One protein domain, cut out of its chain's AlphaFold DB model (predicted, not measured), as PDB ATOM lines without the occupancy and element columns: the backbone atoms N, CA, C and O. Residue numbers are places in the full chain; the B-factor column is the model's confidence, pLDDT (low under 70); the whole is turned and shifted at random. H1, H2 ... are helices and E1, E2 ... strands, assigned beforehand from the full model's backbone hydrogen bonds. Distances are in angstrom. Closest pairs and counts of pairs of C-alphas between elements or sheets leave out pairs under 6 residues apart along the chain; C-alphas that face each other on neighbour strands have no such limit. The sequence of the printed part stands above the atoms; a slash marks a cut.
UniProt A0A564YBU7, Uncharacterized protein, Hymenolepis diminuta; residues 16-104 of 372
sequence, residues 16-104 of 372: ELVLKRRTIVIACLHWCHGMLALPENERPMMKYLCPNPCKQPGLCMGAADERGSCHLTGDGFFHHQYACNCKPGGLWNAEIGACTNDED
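AT A GLANCE: This is residues 16 to 104 of the 372 residues of an uncharacterized protein of Hymenolepis diminuta (UniProt A0A564YBU7). A single long helix, H1, is set off at one end of the domain, and two small two-stranded hairpins, E1 with E2 and E3 with E4, make the other end, with a long loop of residues 37 to 64 leading from the helix to the hairpins. Residues 16 to 27 of H1 stick out as a free arm, and residues 37 to 42 make a loop that also stands free. The printed part has 89 residues with one named helix and four named strands, in the order H1, E1, E2, E3, E4; the class is mixed, helices and strands, with only 40 residues in named elements, under half. Each hairpin is an antiparallel sheet of two strands. The whole is loose, with a radius of gyration of the C-alphas of 16.1 A, and only just flat, spanning 51 by 34 by 19 A.

HOW THE PARTS SIT: Begin with H1, residues 16 to 36, in which every O i to N i+4 pair is within hydrogen-bond range. Go on to E1, residues 65 to 72, which bends by 92 degrees at Gly 68. Its antiparallel neighbour is E2, residues 82 to 86, at 147 degrees between directions; in this hairpin N 71 and O 83 are 2.9 A apart, and N 83 and O 71 are 2.8 A apart, both within hydrogen-bond range. Next come E3, residues 91 to 93, and E4, residues 98 to 100, an antiparallel hairpin at 132 degrees, where N 91 and O 100 are within hydrogen-bond range at 2.9 A. Between the hairpins, the closest C-alphas of E2 and E4 are those of Cys 86 and Cys 99, 5.7 A apart, and the closest of E2 and E3 are those of Cys 86 and Trp 92, 6.5 A apart. E1 and E3 are apart, and H1 is apart from E2, E3 and E4.

IN THESE COORDINATES: Find C-alpha 16 at (-29.061, -21.239, 40.056); from there H1 runs 30.2 A to C-alpha 36 at (-24.029, 5.040, 25.994). Look for E1 from C-alpha 65 to C-alpha 72, 15.1 A, and for E2 from C-alpha 82 to C-alpha 86, 12.7 A. The short strands E3 and E4 follow, and E4 ends at C-alpha 100 at (0.243, 12.262, 41.506).

THE WHOLE: The two C-alphas farthest apart are those of Glu 16 and Pro 88, at 52.1 A. The printed part has no cut. The link from H1 to E1, 28 residues, is long; E1 to E2 is short, and E2 to E3 and E3 to E4 are tight. In this predicted model the mean pLDDT of the printed part is 71.5, and 31 residues are under 70, among them residues 35 to 51 and 100 to 103.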
ATOM      1  N   GLU A  16     -28.037 -21.726  40.987       70.31
ATOM      2  CA  GLU A  16     -29.061 -21.239  40.056       70.31
ATOM      3  C   GLU A  16     -29.332 -19.743  40.269       70.31
ATOM      4  O   GLU A  16     -29.405 -18.976  39.302       70.31
ATOM      5  N   LEU A  17     -29.386 -19.300  41.530       66.38
ATOM      6  CA  LEU A  17     -29.522 -17.886  41.884       66.38
ATOM      7  C   LEU A  17     -28.306 -17.067  41.427       66.38
ATOM      8  O   LEU A  17     -28.465 -15.978  40.868       66.38
ATOM      9  N   VAL A  18     -27.093 -17.602  41.602       65.69
ATOM     10  CA  VAL A  18     -25.849 -16.971  41.124       65.69
ATOM     11  C   VAL A  18     -25.842 -16.859  39.598       65.69
ATOM     12  O   VAL A  18     -25.464 -15.813  39.066       65.69
ATOM     13  N   LEU A  19     -26.296 -17.894  38.880       72.06
ATOM     14  CA  LEU A  19     -26.367 -17.867  37.418       72.06
ATOM     15  C   LEU A  19     -27.382 -16.824  36.935       72.06
ATOM     16  O   LEU A  19     -27.041 -15.983  36.103       72.06
ATOM     17  N   LYS A  20     -28.593 -16.802  37.508       74.50
ATOM     18  CA  LYS A  20     -29.629 -15.803  37.194       74.50
ATOM     19  C   LYS A  20     -29.128 -14.378  37.446       74.50
ATOM     20  O   LYS A  20     -29.243 -13.534  36.561       74.50
ATOM     21  N   ARG A  21     -28.487 -14.122  38.592       71.31
ATOM     22  CA  ARG A  21     -27.902 -12.808  38.917       71.31
ATOM     23  C   ARG A  21     -26.804 -12.396  37.934       71.31
ATOM     24  O   ARG A  21     -26.851 -11.283  37.421       71.31
ATOM     25  N   ARG A  22     -25.855 -13.286  37.610       73.88
ATOM     26  CA  ARG A  22     -24.789 -12.996  36.629       73.88
ATOM     27  C   ARG A  22     -25.354 -12.690  35.245       73.88
ATOM     28  O   ARG A  22     -24.897 -11.753  34.604       73.88
ATOM     29  N   THR A  23     -26.370 -13.434  34.814       77.75
ATOM     30  CA  THR A  23     -27.009 -13.222  33.506       77.75
ATOM     31  C   THR A  23     -27.710 -11.861  33.441       77.75
ATOM     32  O   THR A  23     -27.576 -11.156  32.445       77.75
ATOM     33  N   ILE A  24     -28.390 -11.451  34.520       78.06
ATOM     34  CA  ILE A  24     -29.018 -10.125  34.623       78.06
ATOM     35  C   ILE A  24     -27.960  -9.018  34.578       78.06
ATOM     36  O   ILE A  24     -28.108  -8.072  33.813       78.06
ATOM     37  N   VAL A  25     -26.868  -9.146  35.340       72.56
ATOM     38  CA  VAL A  25     -25.786  -8.146  35.359       72.56
ATOM     39  C   VAL A  25     -25.133  -8.005  33.982       72.56
ATOM     40  O   VAL A  25     -24.944  -6.888  33.511       72.56
ATOM     41  N   ILE A  26     -24.841  -9.118  33.304       75.25
ATOM     42  CA  ILE A  26     -24.270  -9.113  31.948       75.25
ATOM     43  C   ILE A  26     -25.236  -8.452  30.952       75.25
ATOM     44  O   ILE A  26     -24.811  -7.624  30.149       75.25
ATOM     45  N   ALA A  27     -26.536  -8.754  31.033       77.25
ATOM     46  CA  ALA A  27     -27.550  -8.115  30.195       77.25
ATOM     47  C   ALA A  27     -27.646  -6.600  30.455       77.25
ATOM     48  O   ALA A  27     -27.703  -5.822  29.504       77.25
ATOM     49  N   CYS A  28     -27.597  -6.170  31.719       74.31
ATOM     50  CA  CYS A  28     -27.563  -4.754  32.089       74.31
ATOM     51  C   CYS A  28     -26.303  -4.047  31.568       74.31
ATOM     52  O   CYS A  28     -26.415  -2.940  31.051       74.31
ATOM     53  N   LEU A  29     -25.126  -4.679  31.643       73.62
ATOM     54  CA  LEU A  29     -23.871  -4.119  31.126       73.62
ATOM     55  C   LEU A  29     -23.893  -3.975  29.598       73.62
ATOM     56  O   LEU A  29     -23.558  -2.911  29.082       73.62
ATOM     57  N   HIS A  30     -24.353  -5.000  28.872       74.31
ATOM     58  CA  HIS A  30     -24.516  -4.917  27.417       74.31
ATOM     59  C   HIS A  30     -25.523  -3.841  27.009       74.31
ATOM     60  O   HIS A  30     -25.281  -3.097  26.057       74.31
ATOM     61  N   TRP A  31     -26.628  -3.721  27.747       73.50
ATOM     62  CA  TRP A  31     -27.610  -2.665  27.526       73.50
ATOM     63  C   TRP A  31     -26.988  -1.286  27.773       73.50
ATOM     64  O   TRP A  31     -27.109  -0.395  26.931       73.50
ATOM     65  N   CYS A  32     -26.274  -1.106  28.886       71.69
ATOM     66  CA  CYS A  32     -25.590   0.145  29.189       71.69
ATOM     67  C   CYS A  32     -24.569   0.521  28.100       71.69
ATOM     68  O   CYS A  32     -24.554   1.672  27.669       71.69
ATOM     69  N   HIS A  33     -23.794  -0.438  27.582       71.19
ATOM     70  CA  HIS A  33     -22.857  -0.227  26.470       71.19
ATOM     71  C   HIS A  33     -23.557   0.220  25.180       71.19
ATOM     72  O   HIS A  33     -23.122   1.176  24.542       71.19
ATOM     73  N   GLY A  34     -24.679  -0.406  24.817       70.56
ATOM     74  CA  GLY A  34     -25.468   0.009  23.652       70.56
ATOM     75  C   GLY A  34     -26.074   1.411  23.796       70.56
ATOM     76  O   GLY A  34     -26.071   2.191  22.848       70.56
ATOM     77  N   MET A  35     -26.554   1.765  24.989       66.88
ATOM     78  CA  MET A  35     -27.233   3.046  25.228       66.88
ATOM     79  C   MET A  35     -26.272   4.224  25.418       66.88
ATOM     80  O   MET A  35     -26.643   5.363  25.123       66.88
ATOM     81  N   LEU A  36     -25.045   3.989  25.898       61.28
ATOM     82  CA  LEU A  36     -24.029   5.040  25.994       61.28
ATOM     83  C   LEU A  36     -23.539   5.525  24.618       61.28
ATOM     84  O   LEU A  36     -23.096   6.670  24.525       61.28
ATOM     85  N   ALA A  37     -23.687   4.709  23.568       65.06
ATOM     86  CA  ALA A  37     -23.383   5.072  22.183       65.06
ATOM     87  C   ALA A  37     -24.422   6.022  21.541       65.06
ATOM     88  O   ALA A  37     -24.182   6.545  20.454       65.06
ATOM     89  N   LEU A  38     -25.567   6.262  22.197       63.94
ATOM     90  CA  LEU A  38     -26.612   7.182  21.732       63.94
ATOM     91  C   LEU A  38     -26.376   8.625  22.227       63.94
ATOM     92  O   LEU A  38     -25.860   8.809  23.333       63.94
ATOM     93  N   PRO A  39     -26.786   9.658  21.464       62.53
ATOM     94  CA  PRO A  39     -26.607  11.068  21.831       62.53
ATOM     95  C   PRO A  39     -27.340  11.469  23.132       62.53
ATOM     96  O   PRO A  39     -28.419  10.967  23.439       62.53
ATOM     97  N   GLU A  40     -26.759  12.405  23.902       58.38
ATOM     98  CA  GLU A  40     -27.213  12.784  25.262       58.38
ATOM     99  C   GLU A  40     -28.681  13.253  25.336       58.38
ATOM    100  O   GLU A  40     -29.347  13.039  26.350       58.38
ATOM    101  N   ASN A  41     -29.204  13.836  24.255       60.97
ATOM    102  CA  ASN A  41     -30.555  14.403  24.193       60.97
ATOM    103  C   ASN A  41     -31.667  13.338  24.248       60.97
ATOM    104  O   ASN A  41     -32.800  13.658  24.601       60.97
ATOM    105  N   GLU A  42     -31.349  12.076  23.945       59.19
ATOM    106  CA  GLU A  42     -32.301  10.954  23.957       59.19
ATOM    107  C   GLU A  42     -32.243  10.135  25.261       59.19
ATOM    108  O   GLU A  42     -32.893   9.096  25.383       59.19
ATOM    109  N   ARG A  43     -31.493  10.598  26.277       61.44
ATOM    110  CA  ARG A  43     -31.199   9.837  27.508       61.44
ATOM    111  C   ARG A  43     -31.817  10.389  28.818       61.44
ATOM    112  O   ARG A  43     -31.124  10.406  29.838       61.44
ATOM    113  N   PRO A  44     -33.091  10.827  28.890       51.12
ATOM    114  CA  PRO A  44     -33.583  11.547  30.070       51.12
ATOM    115  C   PRO A  44     -33.909  10.671  31.298       51.12
ATOM    116  O   PRO A  44     -33.900  11.189  32.412       51.12
ATOM    117  N   MET A  45     -34.156   9.359  31.157       48.53
ATOM    118  CA  MET A  45     -34.660   8.521  32.271       48.53
ATOM    119  C   MET A  45     -33.642   7.552  32.905       48.53
ATOM    120  O   MET A  45     -33.973   6.858  33.861       48.53
ATOM    121  N   MET A  46     -32.397   7.495  32.412       52.31
ATOM    122  CA  MET A  46     -31.468   6.379  32.699       52.31
ATOM    123  C   MET A  46     -30.123   6.769  33.326       52.31
ATOM    124  O   MET A  46     -29.261   5.908  33.501       52.31
ATOM    125  N   LYS A  47     -29.957   8.028  33.758       53.50
ATOM    126  CA  LYS A  47     -28.741   8.507  34.450       53.50
ATOM    127  C   LYS A  47     -28.410   7.706  35.725       53.50
ATOM    128  O   LYS A  47     -27.249   7.632  36.106       53.50
ATOM    129  N   TYR A  48     -29.425   7.103  36.351       57.25
ATOM    130  CA  TYR A  48     -29.284   6.271  37.551       57.25
ATOM    131  C   TYR A  48     -28.950   4.798  37.259       57.25
ATOM    132  O   TYR A  48     -28.362   4.150  38.115       57.25
ATOM    133  N   LEU A  49     -29.312   4.264  36.082       61.00
ATOM    134  CA  LEU A  49     -29.047   2.857  35.734       61.00
ATOM    135  C   LEU A  49     -27.658   2.649  35.119       61.00
ATOM    136  O   LEU A  49     -27.033   1.626  35.374       61.00
ATOM    137  N   CYS A  50     -27.173   3.613  34.334       69.75
ATOM    138  CA  CYS A  50     -25.836   3.584  33.736       69.75
ATOM    139  C   CYS A  50     -25.109   4.891  34.103       69.75
ATOM    140  O   CYS A  50     -25.137   5.853  33.327       69.75
ATOM    141  N   PRO A  51     -24.546   4.984  35.321       68.75
ATOM    142  CA  PRO A  51     -23.915   6.207  35.794       68.75
ATOM    143  C   PRO A  51     -22.616   6.475  35.029       68.75
ATOM    144  O   PRO A  51     -21.801   5.581  34.841       68.75
ATOM    145  N   ASN A  52     -22.409   7.727  34.618       73.44
ATOM    146  CA  ASN A  52     -21.119   8.181  34.104       73.44
ATOM    147  C   ASN A  52     -20.258   8.646  35.297       73.44
ATOM    148  O   ASN A  52     -20.665   9.609  35.963       73.44
ATOM    149  N   PRO A  53     -19.092   8.024  35.566       76.06
ATOM    150  CA  PRO A  53     -18.242   8.377  36.698       76.06
ATOM    151  C   PRO A  53     -17.797   9.843  36.630       76.06
ATOM    152  O   PRO A  53     -17.857  10.532  37.641       76.06
ATOM    153  N   CYS A  54     -17.531  10.393  35.439       77.81
ATOM    154  CA  CYS A  54     -17.140  11.796  35.253       77.81
ATOM    155  C   CYS A  54     -18.209  12.839  35.611       77.81
ATOM    156  O   CYS A  54     -17.914  14.033  35.651       77.81
ATOM    157  N   LYS A  55     -19.465  12.437  35.836       77.88
ATOM    158  CA  LYS A  55     -20.548  13.354  36.237       77.88
ATOM    159  C   LYS A  55     -20.777  13.366  37.752       77.88
ATOM    160  O   LYS A  55     -21.748  13.978  38.202       77.88
ATOM    161  N   GLN A  56     -19.923  12.695  38.525       74.06
ATOM    162  CA  GLN A  56     -19.983  12.730  39.981       74.06
ATOM    163  C   GLN A  56     -19.549  14.104  40.522       74.06
ATOM    164  O   GLN A  56     -18.593  14.703  40.019       74.06
ATOM    165  N   PRO A  57     -20.249  14.639  41.537       70.19
ATOM    166  CA  PRO A  57     -19.890  15.915  42.142       70.19
ATOM    167  C   PRO A  57     -18.540  15.805  42.866       70.19
ATOM    168  O   PRO A  57     -18.336  14.890  43.656       70.19
ATOM    169  N   GLY A  58     -17.634  16.754  42.616       70.88
ATOM    170  CA  GLY A  58     -16.321  16.816  43.276       70.88
ATOM    171  C   GLY A  58     -15.182  16.071  42.569       70.88
ATOM    172  O   GLY A  58     -14.054  16.111  43.053       70.88
ATOM    173  N   LEU A  59     -15.439  15.423  41.427       76.81
ATOM    174  CA  LEU A  59     -14.421  14.669  40.690       76.81
ATOM    175  C   LEU A  59     -13.467  15.583  39.902       76.81
ATOM    176  O   LEU A  59     -13.908  16.571  39.309       76.81
ATOM    177  N   CYS A  60     -12.174  15.239  39.866       76.38
ATOM    178  CA  CYS A  60     -11.122  16.018  39.193       76.38
ATOM    179  C   CYS A  60     -11.067  17.480  39.670       76.38
ATOM    180  O   CYS A  60     -11.022  18.432  38.884       76.38
ATOM    181  N   MET A  61     -11.164  17.662  40.988       74.38
ATOM    182  CA  MET A  61     -11.063  18.960  41.661       74.38
ATOM    183  C   MET A  61      -9.861  19.025  42.615       74.38
ATOM    184  O   MET A  61      -9.759  19.968  43.402       74.38
ATOM    185  N   GLY A  62      -8.960  18.038  42.558       65.75
ATOM    186  CA  GLY A  62      -7.750  17.987  43.366       65.75
ATOM    187  C   GLY A  62      -6.765  19.105  43.021       65.75
ATOM    188  O   GLY A  62      -6.814  19.724  41.958       65.75
ATOM    189  N   ALA A  63      -5.830  19.376  43.934       58.97
ATOM    190  CA  ALA A  63      -4.834  20.435  43.756       58.97
ATOM    191  C   ALA A  63      -3.923  20.210  42.530       58.97
ATOM    192  O   ALA A  63      -3.462  21.189  41.932       58.97
ATOM    193  N   ALA A  64      -3.705  18.948  42.144       61.28
ATOM    194  CA  ALA A  64      -2.886  18.525  41.006       61.28
ATOM    195  C   ALA A  64      -3.686  18.292  39.704       61.28
ATOM    196  O   ALA A  64      -3.085  18.208  38.632       61.28
ATOM    197  N   ASP A  65      -5.020  18.257  39.773       74.69
ATOM    198  CA  ASP A  65      -5.888  18.043  38.610       74.69
ATOM    199  C   ASP A  65      -6.171  19.371  37.884       74.69
ATOM    200  O   ASP A  65      -6.246  20.448  38.497       74.69
ATOM    201  N   GLU A  66      -6.393  19.321  36.572       78.31
ATOM    202  CA  GLU A  66      -7.089  20.401  35.879       78.31
ATOM    203  C   GLU A  66      -8.568  20.398  36.309       78.31
ATOM    204  O   GLU A  66      -9.259  19.379  36.300       78.31
ATOM    205  N   ARG A  67      -9.082  21.556  36.743       75.12
ATOM    206  CA  ARG A  67     -10.427  21.627  37.334       75.12
ATOM    207  C   ARG A  67     -11.495  21.200  36.329       75.12
ATOM    208  O   ARG A  67     -11.696  21.870  35.319       75.12
ATOM    209  N   GLY A  68     -12.222  20.132  36.658       73.62
ATOM    210  CA  GLY A  68     -13.325  19.616  35.844       73.62
ATOM    211  C   GLY A  68     -12.884  18.858  34.589       73.62
ATOM    212  O   GLY A  68     -13.730  18.542  33.752       73.62
ATOM    213  N   SER A  69     -11.593  18.547  34.441       81.19
ATOM    214  CA  SER A  69     -11.108  17.702  33.352       81.19
ATOM    215  C   SER A  69     -11.332  16.233  33.709       81.19
ATOM    216  O   SER A  69     -10.589  15.685  34.515       81.19
ATOM    217  N   CYS A  70     -12.348  15.587  33.146       85.88
ATOM    218  CA  CYS A  70     -12.558  14.150  33.313       85.88
ATOM    219  C   CYS A  70     -12.856  13.509  31.963       85.88
ATOM    220  O   CYS A  70     -13.725  13.985  31.229       85.88
ATOM    221  N   HIS A  71     -12.155  12.423  31.655       86.94
ATOM    222  CA  HIS A  71     -12.401  11.591  30.487       86.94
ATOM    223  C   HIS A  71     -12.516  10.120  30.895       86.94
ATOM    224  O   HIS A  71     -12.023   9.705  31.939       86.94
ATOM    225  N   LEU A  72     -13.216   9.323  30.092       83.62
ATOM    226  CA  LEU A  72     -13.437   7.905  30.376       83.62
ATOM    227  C   LEU A  72     -12.264   7.075  29.841       83.62
ATOM    228  O   LEU A  72     -11.835   7.277  28.706       83.62
ATOM    229  N   THR A  73     -11.760   6.135  30.642       76.75
ATOM    230  CA  THR A  73     -10.627   5.246  30.306       76.75
ATOM    231  C   THR A  73     -11.101   3.834  29.947       76.75
ATOM    232  O   THR A  73     -10.603   2.832  30.455       76.75
ATOM    233  N   GLY A  74     -12.111   3.757  29.078       74.06
ATOM    234  CA  GLY A  74     -12.771   2.520  28.655       74.06
ATOM    235  C   GLY A  74     -14.274   2.735  28.503       74.06
ATOM    236  O   GLY A  74     -14.709   3.815  28.105       74.06
ATOM    237  N   ASP A  75     -15.067   1.732  28.879       68.38
ATOM    238  CA  ASP A  75     -16.529   1.780  28.737       68.38
ATOM    239  C   ASP A  75     -17.221   2.732  29.736       68.38
ATOM    240  O   ASP A  75     -18.393   3.069  29.578       68.38
ATOM    241  N   GLY A  76     -16.493   3.188  30.765       68.00
ATOM    242  CA  GLY A  76     -16.940   4.241  31.675       68.00
ATOM    243  C   GLY A  76     -18.082   3.840  32.608       68.00
ATOM    244  O   GLY A  76     -18.895   4.691  32.963       68.00
ATOM    245  N   PHE A  77     -18.159   2.564  32.997       68.44
ATOM    246  CA  PHE A  77     -19.196   2.046  33.900       68.44
ATOM    247  C   PHE A  77     -18.739   1.936  35.348       68.44
ATOM    248  O   PHE A  77     -19.543   2.074  36.271       68.44
ATOM    249  N   PHE A  78     -17.453   1.660  35.555       73.56
ATOM    250  CA  PHE A  78     -16.903   1.413  36.879       73.56
ATOM    251  C   PHE A  78     -16.178   2.638  37.431       73.56
ATOM    252  O   PHE A  78     -15.639   3.459  36.692       73.56
ATOM    253  N   HIS A  79     -16.110   2.720  38.760       69.19
ATOM    254  CA  HIS A  79     -15.473   3.824  39.480       69.19
ATOM    255  C   HIS A  79     -13.973   3.984  39.164       69.19
ATOM    256  O   HIS A  79     -13.411   5.013  39.479       69.19
ATOM    257  N   HIS A  80     -13.300   3.018  38.537       74.31
ATOM    258  CA  HIS A  80     -11.889   3.135  38.128       74.31
ATOM    259  C   HIS A  80     -11.711   3.440  36.626       74.31
ATOM    260  O   HIS A  80     -10.588   3.563  36.149       74.31
ATOM    261  N   GLN A  81     -12.802   3.539  35.856       80.44
ATOM    262  CA  GLN A  81     -12.778   3.748  34.400       80.44
ATOM    263  C   GLN A  81     -12.945   5.223  34.024       80.44
ATOM    264  O   GLN A  81     -13.690   5.583  33.107       80.44
ATOM    265  N   TYR A  82     -12.256   6.086  34.757       85.81
ATOM    266  CA  TYR A  82     -12.105   7.492  34.425       85.81
ATOM    267  C   TYR A  82     -10.655   7.923  34.641       85.81
ATOM    268  O   TYR A  82      -9.902   7.282  35.378       85.81
ATOM    269  N   ALA A  83     -10.272   9.017  33.999       86.56
ATOM    270  CA  ALA A  83      -9.036   9.717  34.275       86.56
ATOM    271  C   ALA A  83      -9.238  11.227  34.253       86.56
ATOM    272  O   ALA A  83     -10.007  11.763  33.449       86.56
ATOM    273  N   CYS A  84      -8.536  11.909  35.152       87.88
ATOM    274  CA  CYS A  84      -8.445  13.359  35.139       87.88
ATOM    275  C   CYS A  84      -7.236  13.799  34.306       87.88
ATOM    276  O   CYS A  84      -6.221  13.100  34.265       87.88
ATOM    277  N   ASN A  85      -7.321  14.964  33.659       86.12
ATOM    278  CA  ASN A  85      -6.118  15.580  33.108       86.12
ATOM    279  C   ASN A  85      -5.331  16.206  34.260       86.12
ATOM    280  O   ASN A  85      -5.883  16.922  35.098       86.12
ATOM    281  N   CYS A  86      -4.034  15.933  34.297       81.75
ATOM    282  CA  CYS A  86      -3.153  16.466  35.321       81.75
ATOM    283  C   CYS A  86      -2.532  17.785  34.860       81.75
ATOM    284  O   CYS A  86      -2.233  17.966  33.679       81.75
ATOM    285  N   LYS A  87      -2.300  18.701  35.807       79.12
ATOM    286  CA  LYS A  87      -1.500  19.909  35.562       79.12
ATOM    287  C   LYS A  87      -0.084  19.531  35.082       79.12
ATOM    288  O   LYS A  87       0.357  18.410  35.334       79.12
ATOM    289  N   PRO A  88       0.658  20.449  34.428       73.19
ATOM    290  CA  PRO A  88       1.984  20.145  33.885       73.19
ATOM    291  C   PRO A  88       2.913  19.494  34.926       73.19
ATOM    292  O   PRO A  88       3.165  20.093  35.969       73.19
ATOM    293  N   GLY A  89       3.406  18.282  34.635       62.97
ATOM    294  CA  GLY A  89       4.272  17.485  35.524       62.97
ATOM    295  C   GLY A  89       3.553  16.424  36.375       62.97
ATOM    296  O   GLY A  89       4.217  15.595  36.990       62.97
ATOM    297  N   GLY A  90       2.218  16.412  36.401       71.94
ATOM    298  CA  GLY A  90       1.436  15.373  37.075       71.94
ATOM    299  C   GLY A  90       1.138  14.173  36.169       71.94
ATOM    300  O   GLY A  90       0.921  14.331  34.966       71.94
ATOM    301  N   LEU A  91       1.088  12.978  36.755       76.62
ATOM    302  CA  LEU A  91       0.674  11.735  36.101       76.62
ATOM    303  C   LEU A  91      -0.601  11.204  36.765       76.62
ATOM    304  O   LEU A  91      -0.767  11.285  37.979       76.62
ATOM    305  N   TRP A  92      -1.533  10.688  35.963       80.62
ATOM    306  CA  TRP A  92      -2.774  10.114  36.482       80.62
ATOM    307  C   TRP A  92      -2.511   8.725  37.064       80.62
ATOM    308  O   TRP A  92      -2.096   7.825  36.329       80.62
ATOM    309  N   ASN A  93      -2.809   8.528  38.351       77.38
ATOM    310  CA  ASN A  93      -2.765   7.215  38.981       77.38
ATOM    311  C   ASN A  93      -4.183   6.628  39.106       77.38
ATOM    312  O   ASN A  93      -4.998   7.074  39.916       77.38
ATOM    313  N   ALA A  94      -4.464   5.598  38.303       77.31
ATOM    314  CA  ALA A  94      -5.783   4.972  38.208       77.31
ATOM    315  C   ALA A  94      -6.182   4.133  39.438       77.31
ATOM    316  O   ALA A  94      -7.372   3.918  39.650       77.31
ATOM    317  N   GLU A  95      -5.225   3.671  40.251       72.06
ATOM    318  CA  GLU A  95      -5.518   2.892  41.466       72.06
ATOM    319  C   GLU A  95      -6.047   3.784  42.595       72.06
ATOM    320  O   GLU A  95      -6.932   3.386  43.351       72.06
ATOM    321  N   ILE A  96      -5.523   5.009  42.676       72.44
ATOM    322  CA  ILE A  96      -5.842   5.989  43.724       72.44
ATOM    323  C   ILE A  96      -6.944   6.957  43.254       72.44
ATOM    324  O   ILE A  96      -7.625   7.578  44.067       72.44
ATOM    325  N   GLY A  97      -7.146   7.080  41.938       75.62
ATOM    326  CA  GLY A  97      -8.142   7.977  41.356       75.62
ATOM    327  C   GLY A  97      -7.772   9.458  41.491       75.62
ATOM    328  O   GLY A  97      -8.670  10.291  41.640       75.62
ATOM    329  N   ALA A  98      -6.475   9.781  41.450       78.19
ATOM    330  CA  ALA A  98      -5.947  11.139  41.582       78.19
ATOM    331  C   ALA A  98      -4.680  11.355  40.734       78.19
ATOM    332  O   ALA A  98      -3.934  10.411  40.460       78.19
ATOM    333  N   CYS A  99      -4.406  12.608  40.351       76.12
ATOM    334  CA  CYS A  99      -3.114  12.992  39.782       76.12
ATOM    335  C   CYS A  99      -2.027  13.041  40.865       76.12
ATOM    336  O   CYS A  99      -2.137  13.788  41.841       76.12
ATOM    337  N   THR A 100      -0.957  12.277  40.667       68.62
ATOM    338  CA  THR A 100       0.243  12.262  41.506       68.62
ATOM    339  C   THR A 100       1.340  13.098  40.852       68.62
ATOM    340  O   THR A 100       1.534  13.081  39.634       68.62
ATOM    341  N   ASN A 101       2.080  13.853  41.663       65.38
ATOM    342  CA  ASN A 101       3.311  14.506  41.221       65.38
ATOM    343  C   ASN A 101       4.447  13.472  41.322       65.38
ATOM    344  O   ASN A 101       5.237  13.508  42.258       65.38
ATOM    345  N   ASP A 102       4.475  12.507  40.402       59.56
ATOM    346  CA  ASP A 102       5.414  11.367  40.369       59.56
ATOM    347  C   ASP A 102       6.832  11.733  39.879       59.56
ATOM    348  O   ASP A 102       7.548  10.912  39.295       59.56
ATOM    349  N   GLU A 103       7.282  12.968  40.096       66.56
ATOM    350  CA  GLU A 103       8.685  13.297  39.864       66.56
ATOM    351  C   GLU A 103       9.498  12.921  41.100       66.56
ATOM    352  O   GLU A 103       9.426  13.583  42.132       66.56
ATOM    353  N   ASP A 104      10.276  11.841  40.977       72.88
ATOM    354  CA  ASP A 104      11.287  11.437  41.957       72.88
ATOM    355  C   ASP A 104      12.164  12.653  42.329       72.88
ATOM    356  O   ASP A 104      12.951  13.116  41.487       72.88
TER     357      ASP A 104